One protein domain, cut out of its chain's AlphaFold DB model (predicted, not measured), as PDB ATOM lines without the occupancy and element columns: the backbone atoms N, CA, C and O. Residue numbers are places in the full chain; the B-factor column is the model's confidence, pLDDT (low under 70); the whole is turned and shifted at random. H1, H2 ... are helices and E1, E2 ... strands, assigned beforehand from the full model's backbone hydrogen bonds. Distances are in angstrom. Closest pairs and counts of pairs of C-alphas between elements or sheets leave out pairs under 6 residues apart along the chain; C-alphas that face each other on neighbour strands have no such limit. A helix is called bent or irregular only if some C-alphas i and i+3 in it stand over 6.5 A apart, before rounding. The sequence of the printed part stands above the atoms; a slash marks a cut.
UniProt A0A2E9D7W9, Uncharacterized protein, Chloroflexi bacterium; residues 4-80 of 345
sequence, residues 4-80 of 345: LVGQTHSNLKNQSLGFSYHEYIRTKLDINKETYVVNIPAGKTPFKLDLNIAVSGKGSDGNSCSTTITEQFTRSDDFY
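AT A GLANCE: This is residues 4 to 80 of the 345 residues of an uncharacterized protein of Chloroflexi bacterium (UniProt A0A2E9D7W9). With little regular structure, this is a bent two-stranded hairpin, E1 and E2, with a long loop, residues 24 to 50, leading back to it and two short helices toward its open end. The 77 printed residues run H1, H2, E1, E2, mixed and antiparallel, with 27 in named elements. The whole is only just loose, close to compact, with radius of gyration of the C-alphas 13.8 A and spans of 38 by 27 by 17 A.

IN THESE COORDINATES: Find C-alpha 51 at (123.925, 79.953, 73.421); E1 runs 22.1 A to residue 58. E2, residues 64 to 73, covers 23.3 A, bends by 61 degrees at 69 and ends at (125.259, 81.604, 69.107). H1 is residues 12 to 15, H2 residues 19 to 23.

HOW THE PARTS SIT: In the hairpin, look for N 57 and O 65, 2.7 A apart. H1 and H2 touch only at the corner, closest at C-alphas 13 and 20, 5.6 A. H1 is too short for an O i to N i+4 pair; H2 has 0 of 1 within hydrogen-bond range, but 2 of 2 O i to N i+3. H2 and E2 are apart.

THE WHOLE: The C-alphas of Asp 61 and Asp 78 are farthest apart, 42.1 A. The printed part has no cut. The H2 to E1 link is long; its residues 32 to 37 stand free. Residues 4 to 11 have pLDDT under 70.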
ATOM      1  N   LEU A   4     130.968  84.132  81.492       29.22
ATOM      2  CA  LEU A   4     130.037  83.749  80.447       29.22
ATOM      3  C   LEU A   4     128.812  83.125  81.098       29.22
ATOM      4  O   LEU A   4     128.928  82.258  81.960       29.22
ATOM      5  N   VAL A   5     127.649  83.647  80.740       36.78
ATOM      6  CA  VAL A   5     126.358  83.171  81.218       36.78
ATOM      7  C   VAL A   5     125.460  83.032  80.004       36.78
ATOM      8  O   VAL A   5     125.132  84.031  79.366       36.78
ATOM      9  N   GLY A   6     125.041  81.803  79.716       33.50
ATOM     10  CA  GLY A   6     123.867  81.577  78.890       33.50
ATOM     11  C   GLY A   6     122.641  82.022  79.677       33.50
ATOM     12  O   GLY A   6     122.187  81.307  80.561       33.50
ATOM     13  N   GLN A   7     122.128  83.223  79.413       34.81
ATOM     14  CA  GLN A   7     120.780  83.596  79.839       34.81
ATOM     15  C   GLN A   7     119.816  83.185  78.741       34.81
ATOM     16  O   GLN A   7     119.897  83.715  77.646       34.81
ATOM     17  N   THR A   8     118.881  82.292  79.019       41.31
ATOM     18  CA  THR A   8     117.780  81.983  78.100       41.31
ATOM     19  C   THR A   8     116.451  82.154  78.823       41.31
ATOM     20  O   THR A   8     116.421  82.215  80.051       41.31
ATOM     21  N   HIS A   9     115.348  82.272  78.080       44.34
ATOM     22  CA  HIS A   9     114.004  82.396  78.652       44.34
ATOM     23  C   HIS A   9     113.727  81.322  79.723       44.34
ATOM     24  O   HIS A   9     114.253  80.209  79.650       44.34
ATOM     25  N   SER A  10     112.884  81.664  80.701       46.28
ATOM     26  CA  SER A  10     112.664  80.984  81.993       46.28
ATOM     27  C   SER A  10     112.232  79.507  81.953       46.28
ATOM     28  O   SER A  10     111.984  78.926  83.004       46.28
ATOM     29  N   ASN A  11     112.167  78.870  80.781       62.66
ATOM     30  CA  ASN A  11     111.771  77.472  80.632       62.66
ATOM     31  C   ASN A  11     112.729  76.616  79.776       62.66
ATOM     32  O   ASN A  11     112.386  75.474  79.471       62.66
ATOM     33  N   LEU A  12     113.923  77.109  79.393       74.88
ATOM     34  CA  LEU A  12     114.827  76.351  78.503       74.88
ATOM     35  C   LEU A  12     115.207  74.983  79.081       74.88
ATOM     36  O   LEU A  12     115.289  73.998  78.348       74.88
ATOM     37  N   LYS A  13     115.404  74.900  80.400       81.88
ATOM     38  CA  LYS A  13     115.632  73.628  81.087       81.88
ATOM     39  C   LYS A  13     114.571  72.603  80.714       81.88
ATOM     40  O   LYS A  13     114.916  71.502  80.306       81.88
ATOM     41  N   ASN A  14     113.298  72.968  80.814       78.88
ATOM     42  CA  ASN A  14     112.239  72.026  80.502       78.88
ATOM     43  C   ASN A  14     112.138  71.789  78.989       78.88
ATOM     44  O   ASN A  14     112.083  70.640  78.562       78.88
ATOM     45  N   GLN A  15     112.262  72.846  78.177       78.44
ATOM     46  CA  GLN A  15     112.277  72.769  76.706       78.44
ATOM     47  C   GLN A  15     113.341  71.844  76.129       78.44
ATOM     48  O   GLN A  15     113.107  71.185  75.119       78.44
ATOM     49  N   SER A  16     114.490  71.790  76.788       83.19
ATOM     50  CA  SER A  16     115.625  70.951  76.424       83.19
ATOM     51  C   SER A  16     115.667  69.639  77.200       83.19
ATOM     52  O   SER A  16     116.699  68.989  77.184       83.19
ATOM     53  N   LEU A  17     114.611  69.257  77.927       87.81
ATOM     54  CA  LEU A  17     114.610  68.067  78.788       87.81
ATOM     55  C   LEU A  17     115.856  67.977  79.691       87.81
ATOM     56  O   LEU A  17     116.421  66.910  79.854       87.81
ATOM     57  N   GLY A  18     116.315  69.101  80.240       89.50
ATOM     58  CA  GLY A  18     117.485  69.173  81.111       89.50
ATOM     59  C   GLY A  18     118.836  69.256  80.387       89.50
ATOM     60  O   GLY A  18     119.827  69.596  81.035       89.50
ATOM     61  N   PHE A  19     118.911  69.072  79.060       90.75
ATOM     62  CA  PHE A  19     120.176  69.162  78.311       90.75
ATOM     63  C   PHE A  19     120.879  70.510  78.489       90.75
ATOM     64  O   PHE A  19     122.106  70.553  78.571       90.75
ATOM     65  N   SER A  20     120.118  71.601  78.649       88.56
ATOM     66  CA  SER A  20     120.692  72.929  78.898       88.56
ATOM     67  C   SER A  20     121.604  72.997  80.126       88.56
ATOM     68  O   SER A  20     122.510  73.826  80.138       88.56
ATOM     69  N   TYR A  21     121.438  72.128  81.136       90.38
ATOM     70  CA  TYR A  21     122.291  72.143  82.331       90.38
ATOM     71  C   TYR A  21     123.776  72.001  82.013       90.38
ATOM     72  O   TYR A  21     124.627  72.542  82.719       90.38
ATOM     73  N   HIS A  22     124.083  71.290  80.934       90.94
ATOM     74  CA  HIS A  22     125.446  71.010  80.516       90.94
ATOM     75  C   HIS A  22     126.131  72.197  79.829       90.94
ATOM     76  O   HIS A  22     127.347  72.174  79.635       90.94
ATOM     77  N   GLU A  23     125.373  73.250  79.523       87.88
ATOM     78  CA  GLU A  23     125.829  74.425  78.782       87.88
ATOM     79  C   GLU A  23     126.121  75.642  79.684       87.88
ATOM     80  O   GLU A  23     126.735  76.614  79.242       87.88
ATOM     81  N   TYR A  24     125.752  75.592  80.972       83.62
ATOM     82  CA  TYR A  24     126.046  76.655  81.942       83.62
ATOM     83  C   TYR A  24     127.514  76.602  82.388       83.62
ATOM     84  O   TYR A  24     127.868  75.947  83.371       83.62
ATOM     85  N   ILE A  25     128.386  77.308  81.665       81.25
ATOM     86  CA  ILE A  25     129.836  77.332  81.904       81.25
ATOM     87  C   ILE A  25     130.308  78.760  82.184       81.25
ATOM     88  O   ILE A  25     130.054  79.672  81.404       81.25
ATOM     89  N   ARG A  26     131.070  78.939  83.270       83.56
ATOM     90  CA  ARG A  26     131.631  80.222  83.719       83.56
ATOM     91  C   ARG A  26     133.160  80.146  83.760       83.56
ATOM     92  O   ARG A  26     133.728  79.369  84.522       83.56
ATOM     93  N   THR A  27     133.835  81.000  82.989       83.94
ATOM     94  CA  THR A  27     135.299  81.178  83.036       83.94
ATOM     95  C   THR A  27     135.639  82.537  83.632       83.94
ATOM     96  O   THR A  27     135.122  83.554  83.179       83.94
ATOM     97  N   LYS A  28     136.518  82.563  84.640       86.00
ATOM     98  CA  LYS A  28     136.970  83.801  85.288       86.00
ATOM     99  C   LYS A  28     137.967  84.545  84.395       86.00
ATOM    100  O   LYS A  28     138.960  83.958  83.974       86.00
ATOM    101  N   LEU A  29     137.735  85.838  84.164       86.38
ATOM    102  CA  LEU A  29     138.671  86.725  83.457       86.38
ATOM    103  C   LEU A  29     139.567  87.510  84.441       86.38
ATOM    104  O   LEU A  29     139.138  87.865  85.543       86.38
ATOM    105  N   ASP A  30     140.819  87.751  84.045       86.25
ATOM    106  CA  ASP A  30     141.854  88.463  84.815       86.25
ATOM    107  C   ASP A  30     141.772  89.979  84.639       86.25
ATOM    108  O   ASP A  30     142.388  90.518  83.730       86.25
ATOM    109  N   ILE A  31     141.093  90.660  85.563       85.31
ATOM    110  CA  ILE A  31     140.782  92.100  85.532       85.31
ATOM    111  C   ILE A  31     141.951  93.061  85.235       85.31
ATOM    112  O   ILE A  31     141.697  94.227  84.958       85.31
ATOM    113  N   ASN A  32     143.206  92.606  85.282       88.25
ATOM    114  CA  ASN A  32     144.374  93.391  84.880       88.25
ATOM    115  C   ASN A  32     144.610  93.407  83.357       88.25
ATOM    116  O   ASN A  32     145.536  94.063  82.885       88.25
ATOM    117  N   LYS A  33     143.812  92.663  82.585       89.38
ATOM    118  CA  LYS A  33     143.862  92.619  81.123       89.38
ATOM    119  C   LYS A  33     142.671  93.348  80.520       89.38
ATOM    120  O   LYS A  33     141.531  93.161  80.943       89.38
ATOM    121  N   GLU A  34     142.951  94.111  79.472       85.12
ATOM    122  CA  GLU A  34     141.942  94.848  78.704       85.12
ATOM    123  C   GLU A  34     141.385  94.032  77.529       85.12
ATOM    124  O   GLU A  34     140.264  94.260  77.086       85.12
ATOM    125  N   THR A  35     142.154  93.067  77.017       88.56
ATOM    126  CA  THR A  35     141.769  92.231  75.871       88.56
ATOM    127  C   THR A  35     141.819  90.756  76.243       88.56
ATOM    128  O   THR A  35     142.800  90.282  76.822       88.56
ATOM    129  N   TYR A  36     140.777  90.022  75.856       86.06
ATOM    130  CA  TYR A  36     140.675  88.580  76.048       86.06
ATOM    131  C   TYR A  36     140.278  87.905  74.752       86.06
ATOM    132  O   TYR A  36     139.455  88.413  73.993       86.06
ATOM    133  N   VAL A  37     140.823  86.714  74.560       86.50
ATOM    134  CA  VAL A  37     140.338  85.748  73.583       86.50
ATOM    135  C   VAL A  37     139.839  84.560  74.388       86.50
ATOM    136  O   VAL A  37     140.577  84.023  75.217       86.50
ATOM    137  N   VAL A  38     138.578  84.190  74.190       80.00
ATOM    138  CA  VAL A  38     137.955  83.059  74.879       80.00
ATOM    139  C   VAL A  38     137.550  82.035  73.835       80.00
ATOM    140  O   VAL A  38     136.844  82.358  72.883       80.00
ATOM    141  N   ASN A  39     137.996  80.795  74.026       83.38
ATOM    142  CA  ASN A  39     137.538  79.680  73.212       83.38
ATOM    143  C   ASN A  39     136.162  79.243  73.704       83.38
ATOM    144  O   ASN A  39     135.971  79.021  74.901       83.38
ATOM    145  N   ILE A  40     135.220  79.089  72.779       81.31
ATOM    146  CA  ILE A  40     133.909  78.532  73.098       81.31
ATOM    147  C   ILE A  40     134.096  77.024  73.316       81.31
ATOM    148  O   ILE A  40     134.614  76.349  72.423       81.31
ATOM    149  N   PRO A  41     133.737  76.484  74.493       85.44
ATOM    150  CA  PRO A  41     133.905  75.064  74.768       85.44
ATOM    151  C   PRO A  41     132.993  74.230  73.864       85.44
ATOM    152  O   PRO A  41     131.886  74.660  73.516       85.44
ATOM    153  N   ALA A  42     133.448  73.023  73.526       89.62
ATOM    154  CA  ALA A  42     132.608  72.005  72.902       89.62
ATOM    155  C   ALA A  42     131.369  71.717  73.768       89.62
ATOM    156  O   ALA A  42     131.407  71.869  74.994       89.62
ATOM    157  N   GLY A  43     130.271  71.324  73.123       88.00
ATOM    158  CA  GLY A  43     129.086  70.833  73.814       88.00
ATOM    159  C   GLY A  43     129.432  69.584  74.620       88.00
ATOM    160  O   GLY A  43     130.233  68.752  74.196       88.00
ATOM    161  N   LYS A  44     128.838  69.443  75.804       89.38
ATOM    162  CA  LYS A  44     129.021  68.235  76.629       89.38
ATOM    163  C   LYS A  44     128.039  67.126  76.262       89.38
ATOM    164  O   LYS A  44     128.225  65.984  76.671       89.38
ATOM    165  N   THR A  45     126.990  67.459  75.515       90.88
ATOM    166  CA  THR A  45     125.984  66.506  75.045       90.88
ATOM    167  C   THR A  45     125.788  66.656  73.538       90.88
ATOM    168  O   THR A  45     126.050  67.738  73.005       90.88
ATOM    169  N   PRO A  46     125.300  65.615  72.840       89.44
ATOM    170  CA  PRO A  46     124.991  65.705  71.412       89.44
ATOM    171  C   PRO A  46     123.800  66.627  71.095       89.44
ATOM    172  O   PRO A  46     123.481  66.852  69.927       89.44
ATOM    173  N   PHE A  47     123.103  67.127  72.122       88.06
ATOM    174  CA  PHE A  47     121.940  67.985  71.966       88.06
ATOM    175  C   PHE A  47     122.376  69.407  71.589       88.06
ATOM    176  O   PHE A  47     123.084  70.085  72.338       88.06
ATOM    177  N   LYS A  48     121.953  69.862  70.408       87.19
ATOM    178  CA  LYS A  48     122.327  71.175  69.877       87.19
ATOM    179  C   LYS A  48     121.449  72.266  70.479       87.19
ATOM    180  O   LYS A  48     120.224  72.193  70.422       87.19
ATOM    181  N   LEU A  49     122.096  73.285  71.032       84.00
ATOM    182  CA  LEU A  49     121.471  74.457  71.638       84.00
ATOM    183  C   LEU A  49     122.200  75.719  71.195       84.00
ATOM    184  O   LEU A  49     123.436  75.744  71.186       84.00
ATOM    185  N   ASP A  50     121.419  76.755  70.907       84.69
ATOM    186  CA  ASP A  50     121.928  78.108  70.744       84.69
ATOM    187  C   ASP A  50     122.266  78.705  72.111       84.69
ATOM    188  O   ASP A  50     121.530  78.539  73.088       84.69
ATOM    189  N   LEU A  51     123.393  79.408  72.181       84.12
ATOM    190  CA  LEU A  51     123.925  79.953  73.421       84.12
ATOM    191  C   LEU A  51     123.917  81.473  73.440       84.12
ATOM    192  O   LEU A  51     124.250  82.130  72.458       84.12
ATOM    193  N   ASN A  52     123.685  82.035  74.621       84.62
ATOM    194  CA  ASN A  52     124.000  83.433  74.875       84.62
ATOM    195  C   ASN A  52     125.414  83.547  75.462       84.62
ATOM    196  O   ASN A  52     125.771  82.861  76.419       84.62
ATOM    197  N   ILE A  53     126.229  84.413  74.863       85.94
ATOM    198  CA  ILE A  53     127.605  84.698  75.276       85.94
ATOM    199  C   ILE A  53     127.576  86.032  76.008       85.94
ATOM    200  O   ILE A  53     127.432  87.080  75.382       85.94
ATOM    201  N   ALA A  54     127.706  86.004  77.331       87.19
ATOM    202  CA  ALA A  54     127.700  87.199  78.175       87.19
ATOM    203  C   ALA A  54     129.043  87.464  78.870       87.19
ATOM    204  O   ALA A  54     129.911  86.603  78.957       87.19
ATOM    205  N   VAL A  55     129.216  88.668  79.402       88.00
ATOM    206  CA  VAL A  55     130.267  88.996  80.367       88.00
ATOM    207  C   VAL A  55     129.602  89.608  81.586       88.00
ATOM    208  O   VAL A  55     128.954  90.646  81.484       88.00
ATOM    209  N   SER A  56     129.780  88.977  82.749       85.94
ATOM    210  CA  SER A  56     129.125  89.416  83.988       85.94
ATOM    211  C   SER A  56     130.081  89.746  85.138       85.94
ATOM    212  O   SER A  56     130.755  88.862  85.640       85.94
ATOM    213  N   GLY A  57     130.130  90.977  85.635       83.88
ATOM    214  CA  GLY A  57     130.986  91.398  86.749       83.88
ATOM    215  C   GLY A  57     130.256  91.573  88.085       83.88
ATOM    216  O   GLY A  57     129.066  91.311  88.212       83.88
ATOM    217  N   LYS A  58     131.002  92.026  89.100       84.06
ATOM    218  CA  LYS A  58     130.433  92.739  90.253       84.06
ATOM    219  C   LYS A  58     131.008  94.153  90.239       84.06
ATOM    220  O   LYS A  58     132.214  94.290  90.028       84.06
ATOM    221  N   GLY A  59     130.159  95.159  90.409       78.56
ATOM    222  CA  GLY A  59     130.552  96.559  90.521       78.56
ATOM    223  C   GLY A  59     131.275  96.855  91.835       78.56
ATOM    224  O   GLY A  59     131.352  96.015  92.733       78.56
ATOM    225  N   SER A  60     131.809  98.073  91.952       83.38
ATOM    226  CA  SER A  60     132.422  98.578  93.191       83.38
ATOM    227  C   SER A  60     131.424  98.714  94.347       83.38
ATOM    228  O   SER A  60     131.825  98.706  95.506       83.38
ATOM    229  N   ASP A  61     130.133  98.795  94.033       87.56
ATOM    230  CA  ASP A  61     129.000  98.770  94.959       87.56
ATOM    231  C   ASP A  61     128.628  97.350  95.433       87.56
ATOM    232  O   ASP A  61     127.741  97.188  96.266       87.56
ATOM    233  N   GLY A  62     129.300  96.318  94.912       80.69
ATOM    234  CA  GLY A  62     129.030  94.914  95.211       80.69
ATOM    235  C   GLY A  62     127.895  94.296  94.389       80.69
ATOM    236  O   GLY A  62     127.702  93.077  94.464       80.69
ATOM    237  N   ASN A  63     127.191  95.083  93.569       82.50
ATOM    238  CA  ASN A  63     126.074  94.605  92.760       82.50
ATOM    239  C   ASN A  63     126.568  93.842  91.528       82.50
ATOM    240  O   ASN A  63     127.560  94.209  90.896       82.50
ATOM    241  N   SER A  64     125.872  92.764  91.167       82.88
ATOM    242  CA  SER A  64     126.158  92.023  89.938       82.88
ATOM    243  C   SER A  64     125.765  92.849  88.710       82.88
ATOM    244  O   SER A  64     124.686  93.432  88.665       82.88
ATOM    245  N   CYS A  65     126.620  92.867  87.691       84.19
ATOM    246  CA  CYS A  65     126.344  93.478  86.391       84.19
ATOM    247  C   CYS A  65     126.604  92.461  85.274       84.19
ATOM    248  O   CYS A  65     127.459  91.594  85.423       84.19
ATOM    249  N   SER A  66     125.874  92.534  84.161       85.62
ATOM    250  CA  SER A  66     126.078  91.647  83.010       85.62
ATOM    251  C   SER A  66     125.757  92.355  81.702       85.62
ATOM    252  O   SER A  66     124.870  93.204  81.662       85.62
ATOM    253  N   THR A  67     126.477  92.003  80.639       87.50
ATOM    254  CA  THR A  67     126.183  92.422  79.267       87.50
ATOM    255  C   THR A  67     126.328  91.236  78.319       87.50
ATOM    256  O   THR A  67     127.271  90.452  78.440       87.50
ATOM    257  N   THR A  68     125.386  91.081  77.393       88.44
ATOM    258  CA  THR A  68     125.430  90.029  76.375       88.44
ATOM    259  C   THR A  68     126.255  90.514  75.187       88.44
ATOM    260  O   THR A  68     125.960  91.559  74.614       88.44
ATOM    261  N   ILE A  69     127.299  89.769  74.829       89.00
ATOM    262  CA  ILE A  69     128.138  90.027  73.650       89.00
ATOM    263  C   ILE A  69     127.425  89.539  72.392       89.00
ATOM    264  O   ILE A  69     127.380  90.247  71.392       89.00
ATOM    265  N   THR A  70     126.892  88.317  72.442       86.38
ATOM    266  CA  THR A  70     126.142  87.725  71.338       86.38
ATOM    267  C   THR A  70     124.985  86.904  71.882       86.38
ATOM    268  O   THR A  70     125.128  86.195  72.883       86.38
ATOM    269  N   GLU A  71     123.854  86.993  71.201       85.50
ATOM    270  CA  GLU A  71     122.691  86.146  71.438       85.50
ATOM    271  C   GLU A  71     122.625  85.048  70.380       85.50
ATOM    272  O   GLU A  71     123.128  85.230  69.269       85.50
ATOM    273  N   GLN A  72     122.001  83.925  70.733       83.19
ATOM    274  CA  GLN A  72     121.704  82.815  69.821       83.19
ATOM    275  C   GLN A  72     122.925  82.316  69.026       83.19
ATOM    276  O   GLN A  72     122.867  82.063  67.825       83.19
ATOM    277  N   PHE A  73     124.067  82.188  69.696       86.19
ATOM    278  CA  PHE A  73     125.259  81.604  69.107       86.19
ATOM    279  C   PHE A  73     125.081  80.099  68.913       86.19
ATOM    280  O   PHE A  73     125.094  79.337  69.881       86.19
ATOM    281  N   THR A  74     124.998  79.666  67.663       85.00
ATOM    282  CA  THR A  74     125.058  78.250  67.304       85.00
ATOM    283  C   THR A  74     126.515  77.830  67.117       85.00
ATOM    284  O   THR A  74     127.257  78.443  66.345       85.00
ATOM    285  N   ARG A  75     126.946  76.765  67.801       86.25
ATOM    286  CA  ARG A  75     128.258  76.161  67.525       86.25
ATOM    287  C   ARG A  75     128.228  75.442  66.177       86.25
ATOM    288  O   ARG A  75     127.195  74.913  65.778       86.25
ATOM    289  N   SER A  76     129.382  75.341  65.523       90.75
ATOM    290  CA  SER A  76     129.550  74.408  64.405       90.75
ATOM    291  C   SER A  76     129.285  72.967  64.851       90.75
ATOM    292  O   SER A  76     129.587  72.603  65.986       90.75
ATOM    293  N   ASP A  77     128.791  72.132  63.939       89.19
ATOM    294  CA  ASP A  77     128.438  70.735  64.220       89.19
ATOM    295  C   ASP A  77     129.593  69.913  64.810       89.19
ATOM    296  O   ASP A  77     129.374  69.124  65.726       89.19
ATOM    297  N   ASP A  78     130.827  70.177  64.375       93.12
ATOM    298  CA  ASP A  78     132.043  69.498  64.847       93.12
ATOM    299  C   ASP A  78     132.374  69.767  66.330       93.12
ATOM    300  O   ASP A  78     133.270  69.140  66.896       93.12
ATOM    301  N   PHE A  79     131.678  70.712  66.975       91.44
ATOM    302  CA  PHE A  79     131.827  71.020  68.400       91.44
ATOM    303  C   PHE A  79     130.826  70.273  69.291       91.44
ATOM    304  O   PHE A  79     130.841  70.489  70.503       91.44
ATOM    305  N   TYR A  80     129.973  69.413  68.733       90.69
ATOM    306  CA  TYR A  80     129.097  68.536  69.509       90.69
ATOM    307  C   TYR A  80     129.613  67.087  69.481       90.69
ATOM    308  O   TYR A  80     130.128  66.634  68.458       90.69
TER     309      TYR A  80